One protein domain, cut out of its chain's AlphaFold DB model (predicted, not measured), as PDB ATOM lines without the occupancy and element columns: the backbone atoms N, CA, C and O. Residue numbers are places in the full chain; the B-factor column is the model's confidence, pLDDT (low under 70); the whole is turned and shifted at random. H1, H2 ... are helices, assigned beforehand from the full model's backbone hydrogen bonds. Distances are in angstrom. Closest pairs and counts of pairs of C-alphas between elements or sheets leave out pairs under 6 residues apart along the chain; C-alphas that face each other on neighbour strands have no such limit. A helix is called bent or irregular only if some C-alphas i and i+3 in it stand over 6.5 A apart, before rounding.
ATOM      1  N   TRP A   2       2.273  36.142 -19.156       59.75
ATOM      2  CA  TRP A   2       1.534  36.960 -20.151       59.75
ATOM      3  C   TRP A   2       2.438  37.677 -21.167       59.75
ATOM      4  O   TRP A   2       2.124  37.708 -22.350       59.75
ATOM      5  N   ALA A   3       3.589  38.200 -20.730       64.44
ATOM      6  CA  ALA A   3       4.549  38.851 -21.621       64.44
ATOM      7  C   ALA A   3       5.103  37.865 -22.661       64.44
ATOM      8  O   ALA A   3       5.250  38.225 -23.822       64.44
ATOM      9  N   GLY A   4       5.322  36.607 -22.259       71.38
ATOM     10  CA  GLY A   4       5.682  35.518 -23.165       71.38
ATOM     11  C   GLY A   4       4.571  35.231 -24.171       71.38
ATOM     12  O   GLY A   4       4.848  35.173 -25.357       71.38
ATOM     13  N   VAL A   5       3.310  35.159 -23.733       76.44
ATOM     14  CA  VAL A   5       2.156  34.983 -24.635       76.44
ATOM     15  C   VAL A   5       2.045  36.141 -25.628       76.44
ATOM     16  O   VAL A   5       1.965  35.905 -26.828       76.44
ATOM     17  N   VAL A   6       2.095  37.391 -25.159       76.44
ATOM     18  CA  VAL A   6       2.039  38.583 -26.022       76.44
ATOM     19  C   VAL A   6       3.199  38.579 -27.012       76.44
ATOM     20  O   VAL A   6       2.984  38.851 -28.192       76.44
ATOM     21  N   PHE A   7       4.403  38.215 -26.570       77.62
ATOM     22  CA  PHE A   7       5.586  38.108 -27.417       77.62
ATOM     23  C   PHE A   7       5.452  36.991 -28.459       77.62
ATOM     24  O   PHE A   7       5.669  37.239 -29.640       77.62
ATOM     25  N   THR A   8       5.017  35.794 -28.060       86.00
ATOM     26  CA  THR A   8       4.768  34.660 -28.960       86.00
ATOM     27  C   THR A   8       3.688  34.984 -29.983       86.00
ATOM     28  O   THR A   8       3.876  34.703 -31.161       86.00
ATOM     29  N   LEU A   9       2.585  35.615 -29.577       88.00
ATOM     30  CA  LEU A   9       1.526  36.042 -30.495       88.00
ATOM     31  C   LEU A   9       2.025  37.121 -31.464       88.00
ATOM     32  O   LEU A   9       1.760  37.047 -32.661       88.00
ATOM     33  N   SER A  10       2.787  38.088 -30.960       83.00
ATOM     34  CA  SER A  10       3.378  39.179 -31.744       83.00
ATOM     35  C   SER A  10       4.380  38.676 -32.785       83.00
ATOM     36  O   SER A  10       4.289  39.025 -33.964       83.00
ATOM     37  N   ILE A  11       5.317  37.822 -32.371       84.81
ATOM     38  CA  ILE A  11       6.305  37.206 -33.260       84.81
ATOM     39  C   ILE A  11       5.639  36.209 -34.195       84.81
ATOM     40  O   ILE A  11       5.935  36.215 -35.385       84.81
ATOM     41  N   GLY A  12       4.707  35.401 -33.696       90.44
ATOM     42  CA  GLY A  12       3.918  34.480 -34.504       90.44
ATOM     43  C   GLY A  12       3.227  35.221 -35.643       90.44
ATOM     44  O   GLY A  12       3.440  34.879 -36.800       90.44
ATOM     45  N   ALA A  13       2.517  36.314 -35.343       89.69
ATOM     46  CA  ALA A  13       1.878  37.176 -36.339       89.69
ATOM     47  C   ALA A  13       2.870  37.801 -37.338       89.69
ATOM     48  O   ALA A  13       2.500  38.106 -38.477       89.69
ATOM     49  N   PHE A  14       4.128  38.012 -36.940       89.88
ATOM     50  CA  PHE A  14       5.172  38.467 -37.850       89.88
ATOM     51  C   PHE A  14       5.687  37.347 -38.758       89.88
ATOM     52  O   PHE A  14       5.783  37.561 -39.970       89.88
ATOM     53  N   LEU A  15       6.026  36.191 -38.187       91.81
ATOM     54  CA  LEU A  15       6.615  35.058 -38.893       91.81
ATOM     55  C   LEU A  15       5.617  34.454 -39.867       91.81
ATOM     56  O   LEU A  15       5.962  34.258 -41.024       91.81
ATOM     57  N   VAL A  16       4.363  34.255 -39.447       93.88
ATOM     58  CA  VAL A  16       3.335  33.622 -40.287       93.88
ATOM     59  C   VAL A  16       2.775  34.548 -41.374       93.88
ATOM     60  O   VAL A  16       1.957  34.133 -42.193       93.88
ATOM     61  N   TRP A  17       3.219  35.808 -41.423       92.19
ATOM     62  CA  TRP A  17       2.698  36.817 -42.343       92.19
ATOM     63  C   TRP A  17       2.704  36.423 -43.832       92.19
ATOM     64  O   TRP A  17       1.706  36.713 -44.496       92.19
ATOM     65  N   PRO A  18       3.744  35.761 -44.385       92.06
ATOM     66  CA  PRO A  18       3.730  35.313 -45.780       92.06
ATOM     67  C   PRO A  18       2.519  34.427 -46.108       92.06
ATOM     68  O   PRO A  18       1.919  34.569 -47.171       92.06
ATOM     69  N   TRP A  19       2.098  33.586 -45.162       94.06
ATOM     70  CA  TRP A  19       0.943  32.697 -45.307       94.06
ATOM     71  C   TRP A  19      -0.394  33.398 -45.030       94.06
ATOM     72  O   TRP A  19      -1.435  32.981 -45.536       94.06
ATOM     73  N   LEU A  20      -0.383  34.527 -44.310       90.94
ATOM     74  CA  LEU A  20      -1.577  35.349 -44.086       90.94
ATOM     75  C   LEU A  20      -2.060  36.084 -45.345       90.94
ATOM     76  O   LEU A  20      -3.141  36.673 -45.319       90.94
ATOM     77  N   GLY A  21      -1.313  36.037 -46.454       86.75
ATOM     78  CA  GLY A  21      -1.762  36.564 -47.745       86.75
ATOM     79  C   GLY A  21      -3.077  35.938 -48.228       86.75
ATOM     80  O   GLY A  21      -3.897  36.642 -48.815       86.75
ATOM     81  N   MET A  22      -3.299  34.658 -47.909       91.25
ATOM     82  CA  MET A  22      -4.513  33.904 -48.261       91.25
ATOM     83  C   MET A  22      -5.593  33.943 -47.170       91.25
ATOM     84  O   MET A  22      -6.700  33.453 -47.373       91.25
ATOM     85  N   ALA A  23      -5.284  34.503 -45.999       94.69
ATOM     86  CA  ALA A  23      -6.215  34.546 -44.881       94.69
ATOM     87  C   ALA A  23      -7.310  35.606 -45.089       94.69
ATOM     88  O   ALA A  23      -7.158  36.574 -45.844       94.69
ATOM     89  N   SER A  24      -8.415  35.455 -44.353       96.44
ATOM     90  CA  SER A  24      -9.501  36.435 -44.358       96.44
ATOM     91  C   SER A  24      -9.016  37.820 -43.898       96.44
ATOM     92  O   SER A  24      -8.032  37.962 -43.162       96.44
ATOM     93  N   ARG A  25      -9.729  38.879 -44.307       95.62
ATOM     94  CA  ARG A  25      -9.384  40.262 -43.923       95.62
ATOM     95  C   ARG A  25      -9.329  40.443 -42.404       95.62
ATOM     96  O   ARG A  25      -8.431  41.122 -41.920       95.62
ATOM     97  N   ALA A  26     -10.241  39.808 -41.667       96.69
ATOM     98  CA  ALA A  26     -10.284  39.870 -40.208       96.69
ATOM     99  C   ALA A  26      -8.993  39.334 -39.570       96.69
ATOM    100  O   ALA A  26      -8.397  40.013 -38.736       96.69
ATOM    101  N   VAL A  27      -8.502  38.177 -40.026       95.81
ATOM    102  CA  VAL A  27      -7.243  37.590 -39.533       95.81
ATOM    103  C   VAL A  27      -6.059  38.507 -39.843       95.81
ATOM    104  O   VAL A  27      -5.211  38.744 -38.985       95.81
ATOM    105  N   ARG A  28      -6.019  39.087 -41.047       95.69
ATOM    106  CA  ARG A  28      -4.958  40.022 -41.445       95.69
ATOM    107  C   ARG A  28      -4.959  41.297 -40.598       95.69
ATOM    108  O   ARG A  28      -3.884  41.757 -40.225       95.69
ATOM    109  N   TYR A  29      -6.130  41.846 -40.267       97.56
ATOM    110  CA  TYR A  29      -6.237  42.983 -39.346       97.56
ATOM    111  C   TYR A  29      -5.847  42.610 -37.916       97.56
ATOM    112  O   TYR A  29      -5.120  43.370 -37.284       97.56
ATOM    113  N   GLY A  30      -6.247  41.434 -37.425       96.00
ATOM    114  CA  GLY A  30      -5.823  40.937 -36.114       96.00
ATOM    115  C   GLY A  30      -4.301  40.806 -36.014       96.00
ATOM    116  O   GLY A  30      -3.686  41.320 -35.083       96.00
ATOM    117  N   ALA A  31      -3.668  40.214 -37.028       95.56
ATOM    118  CA  ALA A  31      -2.212  40.120 -37.103       95.56
ATOM    119  C   ALA A  31      -1.537  41.500 -37.194       95.56
ATOM    120  O   ALA A  31      -0.488  41.713 -36.593       95.56
ATOM    121  N   LEU A  32      -2.143  42.453 -37.906       96.44
ATOM    122  CA  LEU A  32      -1.637  43.822 -38.012       96.44
ATOM    123  C   LEU A  32      -1.743  44.599 -36.690       96.44
ATOM    124  O   LEU A  32      -0.827  45.341 -36.341       96.44
ATOM    125  N   PHE A  33      -2.824  44.398 -35.937       97.06
ATOM    126  CA  PHE A  33      -2.984  44.933 -34.586       97.06
ATOM    127  C   PHE A  33      -1.904  44.375 -33.647       97.06
ATOM    128  O   PHE A  33      -1.216  45.145 -32.978       97.06
ATOM    129  N   LEU A  34      -1.683  43.053 -33.660       95.56
ATOM    130  CA  LEU A  34      -0.620  42.409 -32.877       95.56
ATOM    131  C   LEU A  34       0.776  42.916 -33.265       95.56
ATOM    132  O   LEU A  34       1.615  43.122 -32.395       95.56
ATOM    133  N   GLN A  35       1.021  43.185 -34.550       94.88
ATOM    134  CA  GLN A  35       2.260  43.822 -35.011       94.88
ATOM    135  C   GLN A  35       2.421  45.255 -34.473       94.88
ATOM    136  O   GLN A  35       3.540  45.658 -34.164       94.88
ATOM    137  N   GLY A  36       1.330  46.010 -34.308       96.19
ATOM    138  CA  GLY A  36       1.349  47.307 -33.623       96.19
ATOM    139  C   GLY A  36       1.749  47.182 -32.148       96.19
ATOM    140  O   GLY A  36       2.625  47.909 -31.683       96.19
ATOM    141  N   VAL A  37       1.191  46.202 -31.429       94.12
ATOM    142  CA  VAL A  37       1.586  45.903 -30.037       94.12
ATOM    143  C   VAL A  37       3.068  45.515 -29.963       94.12
ATOM    144  O   VAL A  37       3.809  46.026 -29.119       94.12
ATOM    145  N   ALA A  38       3.525  44.662 -30.884       92.62
ATOM    146  CA  ALA A  38       4.922  44.249 -31.002       92.62
ATOM    147  C   ALA A  38       5.865  45.441 -31.202       92.62
ATOM    148  O   ALA A  38       6.941  45.492 -30.604       92.62
ATOM    149  N   PHE A  39       5.453  46.416 -32.018       94.06
ATOM    150  CA  PHE A  39       6.217  47.634 -32.255       94.06
ATOM    151  C   PHE A  39       6.406  48.440 -30.966       94.06
ATOM    152  O   PHE A  39       7.524  48.862 -30.680       94.06
ATOM    153  N   THR A  40       5.364  48.589 -30.142       92.75
ATOM    154  CA  THR A  40       5.470  49.262 -28.835       92.75
ATOM    155  C   THR A  40       6.444  48.552 -27.902       92.75
ATOM    156  O   THR A  40       7.252  49.209 -27.245       92.75
ATOM    157  N   VAL A  41       6.433  47.215 -27.877       88.88
ATOM    158  CA  VAL A  41       7.414  46.427 -27.109       88.88
ATOM    159  C   VAL A  41       8.834  46.675 -27.624       88.88
ATOM    160  O   VAL A  41       9.738  46.920 -26.830       88.88
ATOM    161  N   CYS A  42       9.035  46.682 -28.942       89.06
ATOM    162  CA  CYS A  42      10.339  46.953 -29.550       89.06
ATOM    163  C   CYS A  42      10.849  48.362 -29.243       89.06
ATOM    164  O   CYS A  42      12.016  48.526 -28.888       89.06
ATOM    165  N   ALA A  43       9.970  49.361 -29.331       90.06
ATOM    166  CA  ALA A  43      10.280  50.743 -28.991       90.06
ATOM    167  C   ALA A  43      10.658  50.879 -27.511       90.06
ATOM    168  O   ALA A  43      11.661  51.518 -27.196       90.06
ATOM    169  N   TYR A  44       9.914  50.224 -26.610       87.44
ATOM    170  CA  TYR A  44      10.255  50.173 -25.189       87.44
ATOM    171  C   TYR A  44      11.621  49.520 -24.962       87.44
ATOM    172  O   TYR A  44      12.432  50.092 -24.248       87.44
ATOM    173  N   CYS A  45      11.909  48.370 -25.578       84.06
ATOM    174  CA  CYS A  45      13.200  47.696 -25.418       84.06
ATOM    175  C   CYS A  45      14.367  48.544 -25.942       84.06
ATOM    176  O   CYS A  45      15.383  48.660 -25.261       84.06
ATOM    177  N   ALA A  46      14.220  49.167 -27.115       84.31
ATOM    178  CA  ALA A  46      15.243  50.048 -27.679       84.31
ATOM    179  C   ALA A  46      15.499  51.268 -26.777       84.31
ATOM    180  O   ALA A  46      16.647  51.614 -26.503       84.31
ATOM    181  N   TRP A  47      14.429  51.884 -26.269       84.94
ATOM    182  CA  TRP A  47      14.520  52.975 -25.303       84.94
ATOM    183  C   TRP A  47      15.141  52.524 -23.978       84.94
ATOM    184  O   TRP A  47      16.001  53.199 -23.432       84.94
ATOM    185  N   PHE A  48      14.751  51.361 -23.471       80.25
ATOM    186  CA  PHE A  48      15.252  50.827 -22.214       80.25
ATOM    187  C   PHE A  48      16.759  50.554 -22.265       80.25
ATOM    188  O   PHE A  48      17.477  50.918 -21.336       80.25
ATOM    189  N   ILE A  49      17.255  49.971 -23.360       74.88
ATOM    190  CA  ILE A  49      18.692  49.736 -23.538       74.88
ATOM    191  C   ILE A  49      19.455  51.068 -23.616       74.88
ATOM    192  O   ILE A  49      20.536  51.189 -23.038       74.88
ATOM    193  N   SER A  50      18.886  52.097 -24.255       71.12
ATOM    194  CA  SER A  50      19.537  53.410 -24.341       71.12
ATOM    195  C   SER A  50      19.588  54.170 -23.009       71.12
ATOM    196  O   SER A  50      20.409  55.074 -22.861       71.12
ATOM    197  N   LEU A  51      18.784  53.785 -22.008       63.94
ATOM    198  CA  LEU A  51      18.835  54.365 -20.658       63.94
ATOM    199  C   LEU A  51      20.085  53.963 -19.857       63.94
ATOM    200  O   LEU A  51      20.325  54.555 -18.804       63.94
ATOM    201  N   GLN A  52      20.883  52.997 -20.324       68.38
ATOM    202  CA  GLN A  52      22.123  52.561 -19.672       68.38
ATOM    203  C   GLN A  52      23.353  52.819 -20.569       68.38
ATOM    204  O   GLN A  52      23.993  51.870 -21.029       68.38
ATOM    205  N   PRO A  53      23.708  54.095 -20.831       64.94
ATOM    206  CA  PRO A  53      24.765  54.459 -21.781       64.94
ATOM    207  C   PRO A  53      26.152  53.939 -21.375       64.94
ATOM    208  O   PRO A  53      26.965  53.616 -22.236       64.94
ATOM    209  N   GLU A  54      26.413  53.805 -20.074       65.88
ATOM    210  CA  GLU A  54      27.668  53.269 -19.528       65.88
ATOM    211  C   GLU A  54      27.850  51.792 -19.898       65.88
ATOM    212  O   GLU A  54      28.893  51.400 -20.416       65.88
ATOM    213  N   LEU A  55      26.793  50.990 -19.729       62.56
ATOM    214  CA  LEU A  55      26.778  49.599 -20.169       62.56
ATOM    215  C   LEU A  55      26.854  49.530 -21.694       62.56
ATOM    216  O   LEU A  55      27.668  48.785 -22.218       62.56
ATOM    217  N   TYR A  56      26.080  50.340 -22.417       62.31
ATOM    218  CA  TYR A  56      26.107  50.386 -23.883       62.31
ATOM    219  C   TYR A  56      27.520  50.634 -24.445       62.31
ATOM    220  O   TYR A  56      27.971  49.915 -25.335       62.31
ATOM    221  N   THR A  57      28.248  51.595 -23.875       64.31
ATOM    222  CA  THR A  57      29.617  51.936 -24.293       64.31
ATOM    223  C   THR A  57      30.606  50.818 -23.944       64.31
ATOM    224  O   THR A  57      31.433  50.442 -24.776       64.31
ATOM    225  N   LEU A  58      30.477  50.221 -22.752       64.50
ATOM    226  CA  LEU A  58      31.293  49.087 -22.313       64.50
ATOM    227  C   LEU A  58      31.054  47.829 -23.173       64.50
ATOM    228  O   LEU A  58      32.007  47.150 -23.542       64.50
ATOM    229  N   TRP A  59      29.803  47.535 -23.545       62.56
ATOM    230  CA  TRP A  59      29.436  46.383 -24.381       62.56
ATOM    231  C   TRP A  59      29.903  46.532 -25.830       62.56
ATOM    232  O   TRP A  59      30.353  45.550 -26.422       62.56
ATOM    233  N   ILE A  60      29.849  47.748 -26.389       62.34
ATOM    234  CA  ILE A  60      30.431  48.050 -27.706       62.34
ATOM    235  C   ILE A  60      31.942  47.811 -27.693       62.34
ATOM    236  O   ILE A  60      32.477  47.247 -28.646       62.34
ATOM    237  N   PHE A  61      32.624  48.198 -26.613       65.75
ATOM    238  CA  PHE A  61      34.072  48.044 -26.492       65.75
ATOM    239  C   PHE A  61      34.505  46.590 -26.233       65.75
ATOM    240  O   PHE A  61      35.463  46.123 -26.844       65.75
ATOM    241  N   LEU A  62      33.796  45.850 -25.371       64.00
ATOM    242  CA  LEU A  62      34.169  44.486 -24.965       64.00
ATOM    243  C   LEU A  62      33.802  43.395 -25.983       64.00
ATOM    244  O   LEU A  62      34.429  42.339 -25.984       64.00
ATOM    245  N   PHE A  63      32.802  43.612 -26.840       59.03
ATOM    246  CA  PHE A  63      32.300  42.573 -27.747       59.03
ATOM    247  C   PHE A  63      32.154  43.089 -29.179       59.03
ATOM    248  O   PHE A  63      31.059  43.192 -29.726       59.03
ATOM    249  N   TRP A  64      33.292  43.384 -29.797       55.03
ATOM    250  CA  TRP A  64      33.456  44.189 -31.011       55.03
ATOM    251  C   TRP A  64      32.834  43.673 -32.334       55.03
ATOM    252  O   TRP A  64      33.199  44.172 -33.391       55.03
ATOM    253  N   LEU A  65      31.888  42.720 -32.343       57.12
ATOM    254  CA  LEU A  65      31.202  42.350 -33.600       57.12
ATOM    255  C   LEU A  65      29.791  41.751 -33.447       57.12
ATOM    256  O   LEU A  65      28.923  42.032 -34.268       57.12
ATOM    257  N   VAL A  66      29.527  40.940 -32.415       59.94
ATOM    258  CA  VAL A  66      28.277  40.142 -32.332       59.94
ATOM    259  C   VAL A  66      27.239  40.740 -31.376       59.94
ATOM    260  O   VAL A  66      26.051  40.774 -31.690       59.94
ATOM    261  N   LEU A  67      27.659  41.257 -30.219       57.12
ATOM    262  CA  LEU A  67      26.733  41.816 -29.224       57.12
ATOM    263  C   LEU A  67      26.130  43.183 -29.589       57.12
ATOM    264  O   LEU A  67      24.949  43.374 -29.297       57.12
ATOM    265  N   PRO A  68      26.841  44.105 -30.272       62.94
ATOM    266  CA  PRO A  68      26.238  45.343 -30.751       62.94
ATOM    267  C   PRO A  68      25.038  45.055 -31.656       62.94
ATOM    268  O   PRO A  68      23.991  45.671 -31.495       62.94
ATOM    269  N   LEU A  69      25.134  44.048 -32.534       65.38
ATOM    270  CA  LEU A  69      24.031  43.642 -33.411       65.38
ATOM    271  C   LEU A  69      22.804  43.159 -32.626       65.38
ATOM    272  O   LEU A  69      21.682  43.503 -32.993       65.38
ATOM    273  N   LEU A  70      23.001  42.421 -31.527       67.69
ATOM    274  CA  LEU A  70      21.902  41.957 -30.671       67.69
ATOM    275  C   LEU A  70      21.179  43.112 -29.969       67.69
ATOM    276  O   LEU A  70      19.956  43.078 -29.838       67.69
ATOM    277  N   VAL A  71      21.905  44.164 -29.584       68.75
ATOM    278  CA  VAL A  71      21.312  45.386 -29.015       68.75
ATOM    279  C   VAL A  71      20.417  46.106 -30.029       68.75
ATOM    280  O   VAL A  71      19.390  46.672 -29.658       68.75
ATOM    281  N   TRP A  72      20.751  46.031 -31.319       78.44
ATOM    282  CA  TRP A  72      19.947  46.617 -32.392       78.44
ATOM    283  C   TRP A  72      18.737  45.771 -32.804       78.44
ATOM    284  O   TRP A  72      17.877  46.282 -33.524       78.44
ATOM    285  N   VAL A  73      18.609  44.521 -32.338       86.19
ATOM    286  CA  VAL A  73      17.509  43.617 -32.731       86.19
ATOM    287  C   VAL A  73      16.123  44.241 -32.523       86.19
ATOM    288  O   VAL A  73      15.339  44.211 -33.476       86.19
ATOM    289  N   PRO A  74      15.784  44.858 -31.368       86.69
ATOM    290  CA  PRO A  74      14.472  45.476 -31.192       86.69
ATOM    291  C   PRO A  74      14.215  46.617 -32.184       86.69
ATOM    292  O   PRO A  74      13.135  46.701 -32.766       86.69
ATOM    293  N   ALA A  75      15.212  47.473 -32.430       87.38
ATOM    294  CA  ALA A  75      15.082  48.593 -33.359       87.38
ATOM    295  C   ALA A  75      14.938  48.112 -34.812       87.38
ATOM    296  O   ALA A  75      14.066  48.584 -35.544       87.38
ATOM    297  N   PHE A  76      15.744  47.126 -35.210       89.69
ATOM    298  CA  PHE A  76      15.682  46.508 -36.529       89.69
ATOM    299  C   PHE A  76      14.327  45.835 -36.769       89.69
ATOM    300  O   PHE A  76      13.683  46.093 -37.786       89.69
ATOM    301  N   PHE A  77      13.844  45.041 -35.810       90.69
ATOM    302  CA  PHE A  77      12.533  44.400 -35.898       90.69
ATOM    303  C   PHE A  77      11.396  45.430 -35.952       90.69
ATOM    304  O   PHE A  77      10.495  45.316 -36.783       90.69
ATOM    305  N   GLY A  78      11.475  46.500 -35.154       92.56
ATOM    306  CA  GLY A  78      10.558  47.641 -35.241       92.56
ATOM    307  C   GLY A  78      10.538  48.279 -36.636       92.56
ATOM    308  O   GLY A  78       9.466  48.523 -37.195       92.56
ATOM    309  N   GLY A  79      11.710  48.476 -37.244       94.12
ATOM    310  CA  GLY A  79      11.843  48.956 -38.621       94.12
ATOM    311  C   GLY A  79      11.220  48.007 -39.651       94.12
ATOM    312  O   GLY A  79      10.508  48.457 -40.550       94.12
ATOM    313  N   GLN A  80      11.408  46.692 -39.495       94.19
ATOM    314  CA  GLN A  80      10.787  45.682 -40.361       94.19
ATOM    315  C   GLN A  80       9.254  45.710 -40.283       94.19
ATOM    316  O   GLN A  80       8.589  45.567 -41.313       94.19
ATOM    317  N   LEU A  81       8.687  45.921 -39.091       95.12
ATOM    318  CA  LEU A  81       7.242  46.073 -38.900       95.12
ATOM    319  C   LEU A  81       6.712  47.306 -39.642       95.12
ATOM    320  O   LEU A  81       5.765  47.188 -40.423       95.12
ATOM    321  N   LEU A  82       7.359  48.465 -39.479       96.44
ATOM    322  CA  LEU A  82       6.979  49.699 -40.178       96.44
ATOM    323  C   LEU A  82       7.072  49.552 -41.698       96.44
ATOM    324  O   LEU A  82       6.135  49.896 -42.421       96.44
ATOM    325  N   TRP A  83       8.181  48.998 -42.188       96.38
ATOM    326  CA  TRP A  83       8.399  48.764 -43.612       96.38
ATOM    327  C   TRP A  83       7.344  47.830 -44.207       96.38
ATOM    328  O   TRP A  83       6.808  48.087 -45.290       96.38
ATOM    329  N   ARG A  84       6.987  46.769 -43.475       94.00
ATOM    330  CA  ARG A  84       5.916  45.856 -43.869       94.00
ATOM    331  C   ARG A  84       4.597  46.604 -43.985       94.00
ATOM    332  O   ARG A  84       4.011  46.593 -45.064       94.00
ATOM    333  N   VAL A  85       4.159  47.287 -42.925       96.25
ATOM    334  CA  VAL A  85       2.904  48.060 -42.914       96.25
ATOM    335  C   VAL A  85       2.879  49.044 -44.087       96.25
ATOM    336  O   VAL A  85       1.895  49.094 -44.828       96.25
ATOM    337  N   ALA A  86       3.985  49.745 -44.350       97.00
ATOM    338  CA  ALA A  86       4.109  50.676 -45.469       97.00
ATOM    339  C   ALA A  86       3.850  50.016 -46.836       97.00
ATOM    340  O   ALA A  86       3.136  50.591 -47.660       97.00
ATOM    341  N   ARG A  87       4.310  48.777 -47.058       95.94
ATOM    342  CA  ARG A  87       4.139  48.045 -48.331       95.94
ATOM    343  C   ARG A  87       2.814  47.294 -48.486       95.94
ATOM    344  O   ARG A  87       2.474  46.891 -49.597       95.94
ATOM    345  N   LEU A  88       2.033  47.107 -47.421       95.00
ATOM    346  CA  LEU A  88       0.780  46.344 -47.506       95.00
ATOM    347  C   LEU A  88      -0.292  47.036 -48.356       95.00
ATOM    348  O   LEU A  88      -0.627  48.194 -48.135       95.00
ATOM    349  N   ARG A  89      -0.919  46.302 -49.275       94.81
ATOM    350  CA  ARG A  89      -2.103  46.762 -50.021       94.81
ATOM    351  C   ARG A  89      -3.384  46.364 -49.276       94.81
ATOM    352  O   ARG A  89      -4.121  45.491 -49.719       94.81
ATOM    353  N   LEU A  90      -3.591  46.934 -48.088       95.44
ATOM    354  CA  LEU A  90      -4.782  46.715 -47.259       95.44
ATOM    355  C   LEU A  90      -5.341  48.082 -46.815       95.44
ATOM    356  O   LEU A  90      -4.572  48.882 -46.275       95.44
ATOM    357  N   PRO A  91      -6.632  48.387 -47.053       97.19
ATOM    358  CA  PRO A  91      -7.222  49.656 -46.631       97.19
ATOM    359  C   PRO A  91      -7.217  49.766 -45.101       97.19
ATOM    360  O   PRO A  91      -7.286  48.761 -44.404       97.19
ATOM    361  N   GLY A  92      -7.065  50.975 -44.557       97.62
ATOM    362  CA  GLY A  92      -7.075  51.193 -43.100       97.62
ATOM    363  C   GLY A  92      -5.910  50.558 -42.321       97.62
ATOM    364  O   GLY A  92      -5.899  50.617 -41.095       97.62
ATOM    365  N   LYS A  93      -4.904  49.984 -42.998       97.25
ATOM    366  CA  LYS A  93      -3.762  49.299 -42.365       97.25
ATOM    367  C   LYS A  93      -3.060  50.125 -41.280       97.25
ATOM    368  O   LYS A  93      -2.762  49.612 -40.209       97.25
ATOM    369  N   TRP A  94      -2.829  51.411 -41.544       98.25
ATOM    370  CA  TRP A  94      -2.143  52.295 -40.605       98.25
ATOM    371  C   TRP A  94      -2.983  52.547 -39.362       98.25
ATOM    372  O   TRP A  94      -2.436  52.519 -38.270       98.25
ATOM    373  N   LEU A  95      -4.301  52.709 -39.510       98.25
ATOM    374  CA  LEU A  95      -5.201  52.881 -38.373       98.25
ATOM    375  C   LEU A  95      -5.131  51.664 -37.446       98.25
ATOM    376  O   LEU A  95      -4.873  51.822 -36.261       98.25
ATOM    377  N   VAL A  96      -5.283  50.453 -37.991       98.12
ATOM    378  CA  VAL A  96      -5.241  49.212 -37.197       98.12
ATOM    379  C   VAL A  96      -3.885  49.022 -36.516       98.12
ATOM    380  O   VAL A  96      -3.832  48.675 -35.337       98.12
ATOM    381  N   PHE A  97      -2.792  49.297 -37.230       97.88
ATOM    382  CA  PHE A  97      -1.447  49.256 -36.659       97.88
ATOM    383  C   PHE A  97      -1.286  50.269 -35.515       97.88
ATOM    384  O   PHE A  97      -0.838  49.898 -34.435       97.88
ATOM    385  N   VAL A  98      -1.704  51.523 -35.714       98.12
ATOM    386  CA  VAL A  98      -1.645  52.597 -34.708       98.12
ATOM    387  C   VAL A  98      -2.504  52.268 -33.486       98.12
ATOM    388  O   VAL A  98      -2.048  52.457 -32.361       98.12
ATOM    389  N   VAL A  99      -3.703  51.709 -33.670       98.25
ATOM    390  CA  VAL A  99      -4.525  51.221 -32.549       98.25
ATOM    391  C   VAL A  99      -3.772  50.149 -31.754       98.25
ATOM    392  O   VAL A  99      -3.774  50.197 -30.528       98.25
ATOM    393  N   GLY A 100      -3.065  49.237 -32.427       96.38
ATOM    394  CA  GLY A 100      -2.173  48.271 -31.778       96.38
ATOM    395  C   GLY A 100      -1.034  48.933 -30.997       96.38
ATOM    396  O   GLY A 100      -0.795  48.578 -29.844       96.38
ATOM    397  N   VAL A 101      -0.372  49.937 -31.584       96.44
ATOM    398  CA  VAL A 101       0.705  50.698 -30.923       96.44
ATOM    399  C   VAL A 101       0.212  51.329 -29.616       96.44
ATOM    400  O   VAL A 101       0.878  51.239 -28.581       96.44
ATOM    401  N   PHE A 102      -0.984  51.917 -29.631       96.88
ATOM    402  CA  PHE A 102      -1.570  52.592 -28.472       96.88
ATOM    403  C   PHE A 102      -2.432  51.693 -27.576       96.88
ATOM    404  O   PHE A 102      -2.980  52.180 -26.587       96.88
ATOM    405  N   ALA A 103      -2.506  50.384 -27.836       95.19
ATOM    406  CA  ALA A 103      -3.344  49.462 -27.066       95.19
ATOM    407  C   ALA A 103      -3.005  49.447 -25.561       95.19
ATOM    408  O   ALA A 103      -3.874  49.203 -24.727       95.19
TER     409      ALA A 103
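Overview. This is residues 2 to 103 of the 250 residues of an uncharacterized protein of Hymenobacter elongatus (UniProt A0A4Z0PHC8). Two long helices, H3 and H5, run side by side in opposite ways along the longest axis, with H4 set across the turn between them at one end. H1 crosses H3 steeply and H6 also packs on H3, both away from the H4 end, where residues 61 to 66 stick out. The printed part has 102 residues with six named helices, H1 to H6 in chain order, and no named strand; it is all helix. It is only just loose, close to compact, with a radius of gyration of the C-alphas of 15.5 A, and spans 48 by 25 by 25 A.

Arrangement. Start at H1, residues 2 to 15: it touches residues 31 to 38 of the hub H3, residues 25 to 50, at a steep tilt of 63 degrees, closest at C-alphas 13 and 31, 5.1 A. H2, residues 19 to 22, and H3 only just touch, only at the corner, closest at C-alphas 20 and 28, 6.3 A. H4, residues 53 to 62, and H5, residues 67 to 87, touch only at the corner, closest at C-alphas 60 and 68, 5.8 A. H5 touches H3 at a shallow tilt of 32 degrees, only just short of steep, closest at C-alphas 42 and 74, 4.7 A. H6, residues 93 to 101, touches H3, closest at C-alphas 36 and 100, 4.1 A. Every O i to N i+4 pair is within hydrogen-bond range in H1, H3, H4 and H6, and 15 of 17 in H5; H2 is too short for one.

Along the chain. Find C-alpha 2 at (1.534, 36.960, -20.151), where H1 begins. H3 runs 37.3 A from C-alpha 25 at (-9.384, 40.262, -43.923). H5 is 30.2 A long, with a kink of 41 degrees near residue 75, and irregular: C-alphas 71 and 74 are 7.2 A apart. H6 ends at C-alpha 101, (0.705, 50.698, -30.923).

Size, cuts and confidence. The C-alphas of Ser 24 and Phe 61, 48.5 A, are the two farthest apart. The printed part has no cut, and its five links between helices are tight. Look for pLDDT under 70 at residues 2 to 3 and 51 to 71.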